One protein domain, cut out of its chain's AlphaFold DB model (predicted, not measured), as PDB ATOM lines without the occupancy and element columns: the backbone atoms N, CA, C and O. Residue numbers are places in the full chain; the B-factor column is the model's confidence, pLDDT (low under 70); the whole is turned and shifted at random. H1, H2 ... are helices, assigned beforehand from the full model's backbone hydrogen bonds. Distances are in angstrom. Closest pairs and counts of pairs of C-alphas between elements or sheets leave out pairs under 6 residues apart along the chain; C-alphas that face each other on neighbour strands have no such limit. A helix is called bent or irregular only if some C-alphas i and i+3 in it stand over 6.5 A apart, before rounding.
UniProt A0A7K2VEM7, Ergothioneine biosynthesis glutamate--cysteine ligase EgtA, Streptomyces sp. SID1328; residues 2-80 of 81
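AT A GLANCE: This is residues 2 to 80 of the 81 residues of the protein "Ergothioneine biosynthesis glutamate--cysteine ligase EgtA" of Streptomyces sp. SID1328 (UniProt A0A7K2VEM7). A helical hairpin, H2 and H3, makes the body; H1 sits by its open end, and from there H4 and H5 run away as an arm, of which residues 62 to 80 stick out. The printed part has 79 residues, with five named helices, H1 to H5 in chain order, and no named strand: all helix. It is flat, 58 by 32 by 17 A, and only just loose, close to extended, with a radius of gyration of the C-alphas of 17.2 A.

HOW THE PARTS SIT: Start at H2, residues 14 to 34, with a kink of 27 degrees near residue 28. H3, residues 38 to 52, touches it as a hairpin, opposite ways at a shallow tilt of 7 degrees; their closest C-alphas, Arg 17 and Val 52, are 6.3 A apart. H1, residues 2 to 12, touches H2 only at the corner, the closest C-alphas being Leu 11 and Arg 17, 4.9 A. H4, residues 58 to 69, is close but not clearly touching H3. Every O i to N i+4 pair is within hydrogen-bond range in H3 and H4; H1 has 5 of 7, H2 15 of 17.

IN THESE COORDINATES: Find C-alpha 14 at (196.392, 324.398, 335.550); H2 runs 29.5 A to C-alpha 34. H3 spans 20.0 A, H4 17.0 A and H1 13.6 A. H1 and H2 are irregular: C-alphas 8 and 11 are 9.4 A apart, 29 and 32 7.1 A. H5, residues 71 to 78, 11.3 A long with 2 of 4 such pairs within range, ends at C-alpha 78 (185.577, 324.641, 370.163).

THE WHOLE: The C-alphas of Arg 33 and Ile 79 are the two farthest apart, 58.5 A. The printed part has no cut and no long link. Look for pLDDT under 70 at residues 2 to 8, 71 and 73 to 80.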
ATOM      1  N   LEU A   2     193.811 310.700 333.407       66.38
ATOM      2  CA  LEU A   2     193.711 312.160 333.222       66.38
ATOM      3  C   LEU A   2     192.292 312.738 333.417       66.38
ATOM      4  O   LEU A   2     192.108 313.761 334.061       66.38
ATOM      5  N   TRP A   3     191.269 312.040 332.913       61.41
ATOM      6  CA  TRP A   3     189.863 312.453 333.033       61.41
ATOM      7  C   TRP A   3     189.329 312.401 334.472       61.41
ATOM      8  O   TRP A   3     188.446 313.170 334.841       61.41
ATOM      9  N   SER A   4     189.860 311.497 335.294       68.56
ATOM     10  CA  SER A   4     189.440 311.327 336.687       68.56
ATOM     11  C   SER A   4     190.013 312.425 337.582       68.56
ATOM     12  O   SER A   4     189.305 312.938 338.447       68.56
ATOM     13  N   ASP A   5     191.264 312.820 337.339       63.75
ATOM     14  CA  ASP A   5     191.916 313.920 338.055       63.75
ATOM     15  C   ASP A   5     191.309 315.266 337.649       63.75
ATOM     16  O   ASP A   5     190.956 316.063 338.516       63.75
ATOM     17  N   ALA A   6     191.041 315.456 336.353       62.44
ATOM     18  CA  ALA A   6     190.252 316.567 335.824       62.44
ATOM     19  C   ALA A   6     188.880 316.694 336.505       62.44
ATOM     20  O   ALA A   6     188.467 317.789 336.877       62.44
ATOM     21  N   ALA A   7     188.179 315.576 336.720       67.75
ATOM     22  CA  ALA A   7     186.883 315.582 337.391       67.75
ATOM     23  C   ALA A   7     186.978 315.926 338.892       67.75
ATOM     24  O   ALA A   7     186.046 316.514 339.437       67.75
ATOM     25  N   ARG A   8     188.082 315.573 339.569       68.19
ATOM     26  CA  ARG A   8     188.289 315.895 340.997       68.19
ATOM     27  C   ARG A   8     188.803 317.311 341.225       68.19
ATOM     28  O   ARG A   8     188.438 317.916 342.227       68.19
ATOM     29  N   LEU A   9     189.676 317.801 340.348       71.50
ATOM     30  CA  LEU A   9     190.338 319.100 340.483       71.50
ATOM     31  C   LEU A   9     189.567 320.215 339.773       71.50
ATOM     32  O   LEU A   9     189.603 321.361 340.214       71.50
ATOM     33  N   GLY A  10     188.849 319.905 338.692       80.69
ATOM     34  CA  GLY A  10     188.159 320.906 337.887       80.69
ATOM     35  C   GLY A  10     189.116 322.017 337.449       80.69
ATOM     36  O   GLY A  10     190.183 321.754 336.905       80.69
ATOM     37  N   LEU A  11     188.759 323.270 337.731       84.94
ATOM     38  CA  LEU A  11     189.574 324.442 337.381       84.94
ATOM     39  C   LEU A  11     190.791 324.660 338.300       84.94
ATOM     40  O   LEU A  11     191.597 325.555 338.035       84.94
ATOM     41  N   ALA A  12     190.967 323.839 339.341       84.62
ATOM     42  CA  ALA A  12     192.205 323.822 340.114       84.62
ATOM     43  C   ALA A  12     193.365 323.188 339.321       84.62
ATOM     44  O   ALA A  12     194.528 323.478 339.609       84.62
ATOM     45  N   ASP A  13     193.064 322.371 338.304       86.75
ATOM     46  CA  ASP A  13     194.060 321.881 337.353       86.75
ATOM     47  C   ASP A  13     194.546 323.029 336.438       86.75
ATOM     48  O   ASP A  13     193.724 323.700 335.803       86.75
ATOM     49  N   PRO A  14     195.867 323.290 336.345       84.56
ATOM     50  CA  PRO A  14     196.392 324.398 335.550       84.56
ATOM     51  C   PRO A  14     196.065 324.316 334.054       84.56
ATOM     52  O   PRO A  14     195.804 325.355 333.450       84.56
ATOM     53  N   GLY A  15     196.056 323.113 333.469       87.19
ATOM     54  CA  GLY A  15     195.786 322.922 332.044       87.19
ATOM     55  C   GLY A  15     194.317 323.165 331.708       87.19
ATOM     56  O   GLY A  15     193.998 323.846 330.734       87.19
ATOM     57  N   LEU A  16     193.404 322.688 332.558       86.75
ATOM     58  CA  LEU A  16     191.979 322.993 332.422       86.75
ATOM     59  C   LEU A  16     191.675 324.471 332.652       86.75
ATOM     60  O   LEU A  16     190.831 325.030 331.951       86.75
ATOM     61  N   ARG A  17     192.365 325.114 333.601       90.56
ATOM     62  CA  ARG A  17     192.240 326.556 333.816       90.56
ATOM     63  C   ARG A  17     192.642 327.337 332.571       90.56
ATOM     64  O   ARG A  17     191.878 328.191 332.138       90.56
ATOM     65  N   GLU A  18     193.798 327.032 331.989       91.94
ATOM     66  CA  GLU A  18     194.288 327.696 330.778       91.94
ATOM     67  C   GLU A  18     193.310 327.533 329.607       91.94
ATOM     68  O   GLU A  18     192.907 328.523 328.991       91.94
ATOM     69  N   ALA A  19     192.857 326.301 329.352       93.62
ATOM     70  CA  ALA A  19     191.887 326.020 328.301       93.62
ATOM     71  C   ALA A  19     190.566 326.776 328.521       93.62
ATOM     72  O   ALA A  19     190.032 327.386 327.594       93.62
ATOM     73  N   ALA A  20     190.050 326.784 329.752       92.94
ATOM     74  CA  ALA A  20     188.846 327.531 330.088       92.94
ATOM     75  C   ALA A  20     189.050 329.039 329.888       92.94
ATOM     76  O   ALA A  20     188.222 329.673 329.239       92.94
ATOM     77  N   THR A  21     190.155 329.621 330.363       95.56
ATOM     78  CA  THR A  21     190.466 331.041 330.141       95.56
ATOM     79  C   THR A  21     190.462 331.377 328.651       95.56
ATOM     80  O   THR A  21     189.760 332.305 328.251       95.56
ATOM     81  N   ALA A  22     191.149 330.588 327.820       97.38
ATOM     82  CA  ALA A  22     191.177 330.798 326.373       97.38
ATOM     83  C   ALA A  22     189.772 330.742 325.745       97.38
ATOM     84  O   ALA A  22     189.400 331.630 324.975       97.38
ATOM     85  N   CYS A  23     188.960 329.747 326.115       96.44
ATOM     86  CA  CYS A  23     187.585 329.608 325.635       96.44
ATOM     87  C   CYS A  23     186.707 330.805 326.021       96.44
ATOM     88  O   CYS A  23     185.996 331.346 325.175       96.44
ATOM     89  N   PHE A  24     186.761 331.248 327.280       96.31
ATOM     90  CA  PHE A  24     185.967 332.384 327.756       96.31
ATOM     91  C   PHE A  24     186.406 333.701 327.107       96.31
ATOM     92  O   PHE A  24     185.559 334.494 326.701       96.31
ATOM     93  N   THR A  25     187.713 333.925 326.942       96.44
ATOM     94  CA  THR A  25     188.227 335.092 326.214       96.44
ATOM     95  C   THR A  25     187.764 335.091 324.755       96.44
ATOM     96  O   THR A  25     187.292 336.114 324.257       96.44
ATOM     97  N   ALA A  26     187.827 333.941 324.077       97.50
ATOM     98  CA  ALA A  26     187.335 333.807 322.707       97.50
ATOM     99  C   ALA A  26     185.820 334.056 322.610       97.50
ATOM    100  O   ALA A  26     185.369 334.750 321.695       97.50
ATOM    101  N   ALA A  27     185.040 333.544 323.566       95.88
ATOM    102  CA  ALA A  27     183.601 333.771 323.634       95.88
ATOM    103  C   ALA A  27     183.275 335.263 323.800       95.88
ATOM    104  O   ALA A  27     182.514 335.805 323.000       95.88
ATOM    105  N   LEU A  28     183.900 335.957 324.756       96.81
ATOM    106  CA  LEU A  28     183.692 337.395 324.981       96.81
ATOM    107  C   LEU A  28     184.022 338.239 323.739       96.81
ATOM    108  O   LEU A  28     183.300 339.180 323.423       96.81
ATOM    109  N   ALA A  29     185.049 337.860 322.975       96.25
ATOM    110  CA  ALA A  29     185.388 338.516 321.710       96.25
ATOM    111  C   ALA A  29     184.401 338.213 320.557       96.25
ATOM    112  O   ALA A  29     184.408 338.885 319.517       96.25
ATOM    113  N   ALA A  30     183.575 337.172 320.684       96.19
ATOM    114  CA  ALA A  30     182.606 336.757 319.672       96.19
ATOM    115  C   ALA A  30     181.178 337.230 319.970       96.19
ATOM    116  O   ALA A  30     180.462 337.584 319.034       96.19
ATOM    117  N   LEU A  31     180.779 337.283 321.244       94.69
ATOM    118  CA  LEU A  31     179.413 337.580 321.690       94.69
ATOM    119  C   LEU A  31     178.792 338.841 321.052       94.69
ATOM    120  O   LEU A  31     177.676 338.725 320.540       94.69
ATOM    121  N   PRO A  32     179.486 339.995 320.952       91.69
ATOM    122  CA  PRO A  32     178.914 341.181 320.307       91.69
ATOM    123  C   PRO A  32     178.564 340.955 318.831       91.69
ATOM    124  O   PRO A  32     177.534 341.414 318.348       91.69
ATOM    125  N   ARG A  33     179.402 340.200 318.107       93.94
ATOM    126  CA  ARG A  33     179.184 339.877 316.686       93.94
ATOM    127  C   ARG A  33     178.071 338.852 316.485       93.94
ATOM    128  O   ARG A  33     177.477 338.808 315.416       93.94
ATOM    129  N   LEU A  34     177.801 338.039 317.504       94.62
ATOM    130  CA  LEU A  34     176.712 337.064 317.522       94.62
ATOM    131  C   LEU A  34     175.366 337.680 317.938       94.62
ATOM    132  O   LEU A  34     174.367 336.967 317.976       94.62
ATOM    133  N   GLY A  35     175.325 338.980 318.249       94.56
ATOM    134  CA  GLY A  35     174.108 339.660 318.693       94.56
ATOM    135  C   GLY A  35     173.690 339.306 320.120       94.56
ATOM    136  O   GLY A  35     172.524 339.475 320.470       94.56
ATOM    137  N   ALA A  36     174.614 338.800 320.946       94.19
ATOM    138  CA  ALA A  36     174.343 338.594 322.362       94.19
ATOM    139  C   ALA A  36     174.066 339.938 323.044       94.19
ATOM    140  O   ALA A  36     174.710 340.946 322.740       94.19
ATOM    141  N   THR A  37     173.122 339.947 323.981       95.69
ATOM    142  CA  THR A  37     172.824 341.162 324.735       95.69
ATOM    143  C   THR A  37     173.985 341.506 325.682       95.69
ATOM    144  O   THR A  37     174.785 340.621 326.033       95.69
ATOM    145  N   PRO A  38     174.107 342.774 326.113       94.19
ATOM    146  CA  PRO A  38     175.110 343.170 327.098       94.19
ATOM    147  C   PRO A  38     175.045 342.318 328.368       94.19
ATOM    148  O   PRO A  38     176.077 341.867 328.848       94.19
ATOM    149  N   GLU A  39     173.842 341.973 328.830       96.50
ATOM    150  CA  GLU A  39     173.633 341.180 330.045       96.50
ATOM    151  C   GLU A  39     174.262 339.784 329.942       96.50
ATOM    152  O   GLU A  39     174.800 339.267 330.920       96.50
ATOM    153  N   VAL A  40     174.234 339.166 328.756       96.50
ATOM    154  CA  VAL A  40     174.892 337.873 328.521       96.50
ATOM    155  C   VAL A  40     176.409 338.034 328.545       96.50
ATOM    156  O   VAL A  40     177.102 337.219 329.151       96.50
ATOM    157  N   SER A  41     176.931 339.083 327.909       96.25
ATOM    158  CA  SER A  41     178.372 339.363 327.899       96.25
ATOM    159  C   SER A  41     178.892 339.634 329.313       96.25
ATOM    160  O   SER A  41     179.907 339.063 329.713       96.25
ATOM    161  N   ASP A  42     178.143 340.404 330.099       96.75
ATOM    162  CA  ASP A  42     178.446 340.710 331.495       96.75
ATOM    163  C   ASP A  42     178.364 339.465 332.379       96.75
ATOM    164  O   ASP A  42     179.227 339.245 333.230       96.75
ATOM    165  N   ALA A  43     177.374 338.596 332.158       96.38
ATOM    166  CA  ALA A  43     177.272 337.327 332.874       96.38
ATOM    167  C   ALA A  43     178.476 336.412 332.589       96.38
ATOM    168  O   ALA A  43     179.031 335.809 333.512       96.38
ATOM    169  N   VAL A  44     178.913 336.327 331.328       96.38
ATOM    170  CA  VAL A  44     180.085 335.531 330.933       96.38
ATOM    171  C   VAL A  44     181.370 336.121 331.519       96.38
ATOM    172  O   VAL A  44     182.187 335.371 332.057       96.38
ATOM    173  N   ALA A  45     181.535 337.447 331.484       96.88
ATOM    174  CA  ALA A  45     182.672 338.135 332.093       96.88
ATOM    175  C   ALA A  45     182.699 337.933 333.617       96.88
ATOM    176  O   ALA A  45     183.722 337.550 334.184       96.88
ATOM    177  N   GLY A  46     181.547 338.072 334.277       97.06
ATOM    178  CA  GLY A  46     181.407 337.823 335.707       97.06
ATOM    179  C   GLY A  46     181.737 336.379 336.096       97.06
ATOM    180  O   GLY A  46     182.347 336.148 337.142       97.06
ATOM    181  N   TYR A  47     181.386 335.398 335.257       94.94
ATOM    182  CA  TYR A  47     181.752 333.998 335.474       94.94
ATOM    183  C   TYR A  47     183.263 333.767 335.318       94.94
ATOM    184  O   TYR A  47     183.873 333.101 336.162       94.94
ATOM    185  N   LEU A  48     183.871 334.334 334.267       95.75
ATOM    186  CA  LEU A  48     185.316 334.277 334.020       95.75
ATOM    187  C   LEU A  48     186.095 334.810 335.230       95.75
ATOM    188  O   LEU A  48     186.975 334.117 335.746       95.75
ATOM    189  N   ASP A  49     185.715 335.983 335.733       96.12
ATOM    190  CA  ASP A  49     186.381 336.619 336.868       96.12
ATOM    191  C   ASP A  49     186.164 335.853 338.172       96.12
ATOM    192  O   ASP A  49     187.112 335.588 338.920       96.12
ATOM    193  N   ARG A  50     184.915 335.491 338.482       94.06
ATOM    194  CA  ARG A  50     184.571 334.865 339.764       94.06
ATOM    195  C   ARG A  50     185.191 333.478 339.923       94.06
ATOM    196  O   ARG A  50     185.588 333.127 341.033       94.06
ATOM    197  N   TYR A  51     185.276 332.710 338.842       93.25
ATOM    198  CA  TYR A  51     185.627 331.293 338.899       93.25
ATOM    199  C   TYR A  51     186.907 330.985 338.126       93.25
ATOM    200  O   TYR A  51     187.915 330.605 338.722       93.25
ATOM    201  N   VAL A  52     186.892 331.189 336.810       92.69
ATOM    202  CA  VAL A  52     187.912 330.647 335.900       92.69
ATOM    203  C   VAL A  52     189.295 331.239 336.166       92.69
ATOM    204  O   VAL A  52     190.243 330.485 336.384       92.69
ATOM    205  N   LEU A  53     189.419 332.568 336.254       92.88
ATOM    206  CA  LEU A  53     190.707 333.219 336.548       92.88
ATOM    207  C   LEU A  53     191.252 332.856 337.934       92.88
ATOM    208  O   LEU A  53     192.459 332.862 338.157       92.88
ATOM    209  N   ARG A  54     190.361 332.505 338.864       92.56
ATOM    210  CA  ARG A  54     190.710 332.088 340.225       92.56
ATOM    211  C   ARG A  54     191.016 330.592 340.335       92.56
ATOM    212  O   ARG A  54     191.302 330.130 341.433       92.56
ATOM    213  N   GLY A  55     190.952 329.838 339.232       91.81
ATOM    214  CA  GLY A  55     191.117 328.382 339.240       91.81
ATOM    215  C   GLY A  55     190.048 327.670 340.065       91.81
ATOM    216  O   GLY A  55     190.319 326.662 340.708       91.81
ATOM    217  N   ARG A  56     188.847 328.244 340.095       90.31
ATOM    218  CA  ARG A  56     187.710 327.791 340.889       90.31
ATOM    219  C   ARG A  56     186.519 327.473 340.006       90.31
ATOM    220  O   ARG A  56     186.440 327.956 338.885       90.31
ATOM    221  N   CYS A  57     185.561 326.714 340.520       87.88
ATOM    222  CA  CYS A  57     184.283 326.448 339.867       87.88
ATOM    223  C   CYS A  57     183.097 326.614 340.842       87.88
ATOM    224  O   CYS A  57     183.300 326.679 342.056       87.88
ATOM    225  N   PRO A  58     181.845 326.656 340.346       85.25
ATOM    226  CA  PRO A  58     180.658 326.742 341.204       85.25
ATOM    227  C   PRO A  58     180.545 325.611 342.237       85.25
ATOM    228  O   PRO A  58     179.991 325.810 343.316       85.25
ATOM    229  N   ALA A  59     181.102 324.426 341.953       84.00
ATOM    230  CA  ALA A  59     181.120 323.328 342.918       84.00
ATOM    231  C   ALA A  59     181.968 323.652 344.161       84.00
ATOM    232  O   ALA A  59     181.669 323.142 345.239       84.00
ATOM    233  N   ASP A  60     182.960 324.541 344.056       85.69
ATOM    234  CA  ASP A  60     183.734 324.992 345.216       85.69
ATOM    235  C   ASP A  60     182.872 325.771 346.213       85.69
ATOM    236  O   ASP A  60     183.067 325.632 347.420       85.69
ATOM    237  N   ASP A  61     181.896 326.552 345.735       86.94
ATOM    238  CA  ASP A  61     180.954 327.259 346.612       86.94
ATOM    239  C   ASP A  61     180.009 326.276 347.310       86.94
ATOM    240  O   ASP A  61     179.778 326.387 348.516       86.94
ATOM    241  N   LEU A  62     179.522 325.262 346.585       85.62
ATOM    242  CA  LEU A  62     178.698 324.195 347.163       85.62
ATOM    243  C   LEU A  62     179.474 323.398 348.221       85.62
ATOM    244  O   LEU A  62     178.950 323.122 349.300       85.62
ATOM    245  N   LEU A  63     180.742 323.072 347.949       85.31
ATOM    246  CA  LEU A  63     181.627 322.398 348.900       85.31
ATOM    247  C   LEU A  63     181.923 323.271 350.124       85.31
ATOM    248  O   LEU A  63     181.978 322.755 351.241       85.31
ATOM    249  N   ALA A  64     182.119 324.579 349.943       85.44
ATOM    250  CA  ALA A  64     182.312 325.514 351.048       85.44
ATOM    251  C   ALA A  64     181.057 325.606 351.934       85.44
ATOM    252  O   ALA A  64     181.167 325.505 353.156       85.44
ATOM    253  N   GLY A  65     179.871 325.706 351.326       85.88
ATOM    254  CA  GLY A  65     178.591 325.709 352.035       85.88
ATOM    255  C   GLY A  65     178.334 324.409 352.801       85.88
ATOM    256  O   GLY A  65     177.993 324.449 353.981       85.88
ATOM    257  N   ALA A  66     178.582 323.253 352.177       85.62
ATOM    258  CA  ALA A  66     178.443 321.951 352.831       85.62
ATOM    259  C   ALA A  66     179.387 321.797 354.037       85.62
ATOM    260  O   ALA A  66     178.982 321.280 355.076       85.62
ATOM    261  N   ARG A  67     180.632 322.283 353.933       85.00
ATOM    262  CA  ARG A  67     181.584 322.293 355.057       85.00
ATOM    263  C   ARG A  67     181.151 323.225 356.185       85.00
ATOM    264  O   ARG A  67     181.335 322.876 357.345       85.00
ATOM    265  N   ALA A  68     180.595 324.390 355.860       82.00
ATOM    266  CA  ALA A  68     180.077 325.319 356.862       82.00
ATOM    267  C   ALA A  68     178.852 324.747 357.594       82.00
ATOM    268  O   ALA A  68     178.700 324.968 358.793       82.00
ATOM    269  N   ALA A  69     178.018 323.979 356.889       80.12
ATOM    270  CA  ALA A  69     176.837 323.330 357.442       80.12
ATOM    271  C   ALA A  69     177.143 322.070 358.278       80.12
ATOM    272  O   ALA A  69     176.257 321.617 358.999       80.12
ATOM    273  N   ASP A  70     178.355 321.496 358.207       84.50
ATOM    274  CA  ASP A  70     178.727 320.309 358.990       84.50
ATOM    275  C   ASP A  70     178.905 320.661 360.485       84.50
ATOM    276  O   ASP A  70     179.878 321.334 360.856       84.50
ATOM    277  N   PRO A  71     178.035 320.159 361.388       69.50
ATOM    278  CA  PRO A  71     178.127 320.438 362.821       69.50
ATOM    279  C   PRO A  71     179.417 319.894 363.453       69.50
ATOM    280  O   PRO A  71     179.911 320.437 364.442       69.50
ATOM    281  N   ARG A  72     180.005 318.835 362.875       72.69
ATOM    282  CA  ARG A  72     181.256 318.229 363.367       72.69
ATOM    283  C   ARG A  72     182.477 319.091 363.054       72.69
ATOM    284  O   ARG A  72     183.488 318.994 363.753       72.69
ATOM    285  N   ALA A  73     182.403 319.923 362.015       64.12
ATOM    286  CA  ALA A  73     183.450 320.881 361.683       64.12
ATOM    287  C   ALA A  73     183.477 322.053 362.680       64.12
ATOM    288  O   ALA A  73     184.561 322.495 363.057       64.12
ATOM    289  N   HIS A  74     182.306 322.491 363.160       62.56
ATOM    290  CA  HIS A  74     182.192 323.515 364.204       62.56
ATOM    291  C   HIS A  74     182.702 323.008 365.561       62.56
ATOM    292  O   HIS A  74     183.603 323.618 366.130       62.56
ATOM    293  N   ALA A  75     182.267 321.823 366.004       63.88
ATOM    294  CA  ALA A  75     182.664 321.260 367.301       63.88
ATOM    295  C   ALA A  75     184.185 321.047 367.471       63.88
ATOM    296  O   ALA A  75     184.713 321.137 368.578       63.88
ATOM    297  N   ARG A  76     184.935 320.784 366.388       61.16
ATOM    298  CA  ARG A  76     186.408 320.678 366.459       61.16
ATOM    299  C   ARG A  76     187.114 322.015 366.677       61.16
ATOM    300  O   ARG A  76     188.255 322.009 367.134       61.16
ATOM    301  N   LYS A  77     186.469 323.135 366.344       65.44
ATOM    302  CA  LYS A  77     187.008 324.474 366.592       65.44
ATOM    303  C   LYS A  77     186.894 324.852 368.075       65.44
ATOM    304  O   LYS A  77     187.785 325.525 368.582       65.44
ATOM    305  N   ASP A  78     185.889 324.317 368.766       62.81
ATOM    306  CA  ASP A  78     185.577 324.641 370.163       62.81
ATOM    307  C   ASP A  78     186.431 323.869 371.189       62.81
ATOM    308  O   ASP A  78     186.626 324.328 372.304       62.81
ATOM    309  N   ILE A  79     187.005 322.719 370.813       65.25
ATOM    310  CA  ILE A  79     187.810 321.860 371.714       65.25
ATOM    311  C   ILE A  79     189.258 322.370 371.890       65.25
ATOM    312  O   ILE A  79     190.005 321.865 372.726       65.25
ATOM    313  N   ARG A  80     189.690 323.357 371.095       59.47
ATOM    314  CA  ARG A  80     191.071 323.875 371.097       59.47
ATOM    315  C   ARG A  80     191.191 325.301 371.671       59.47
ATOM    316  O   ARG A  80     192.203 325.947 371.411       59.47
TER     317      ARG A  80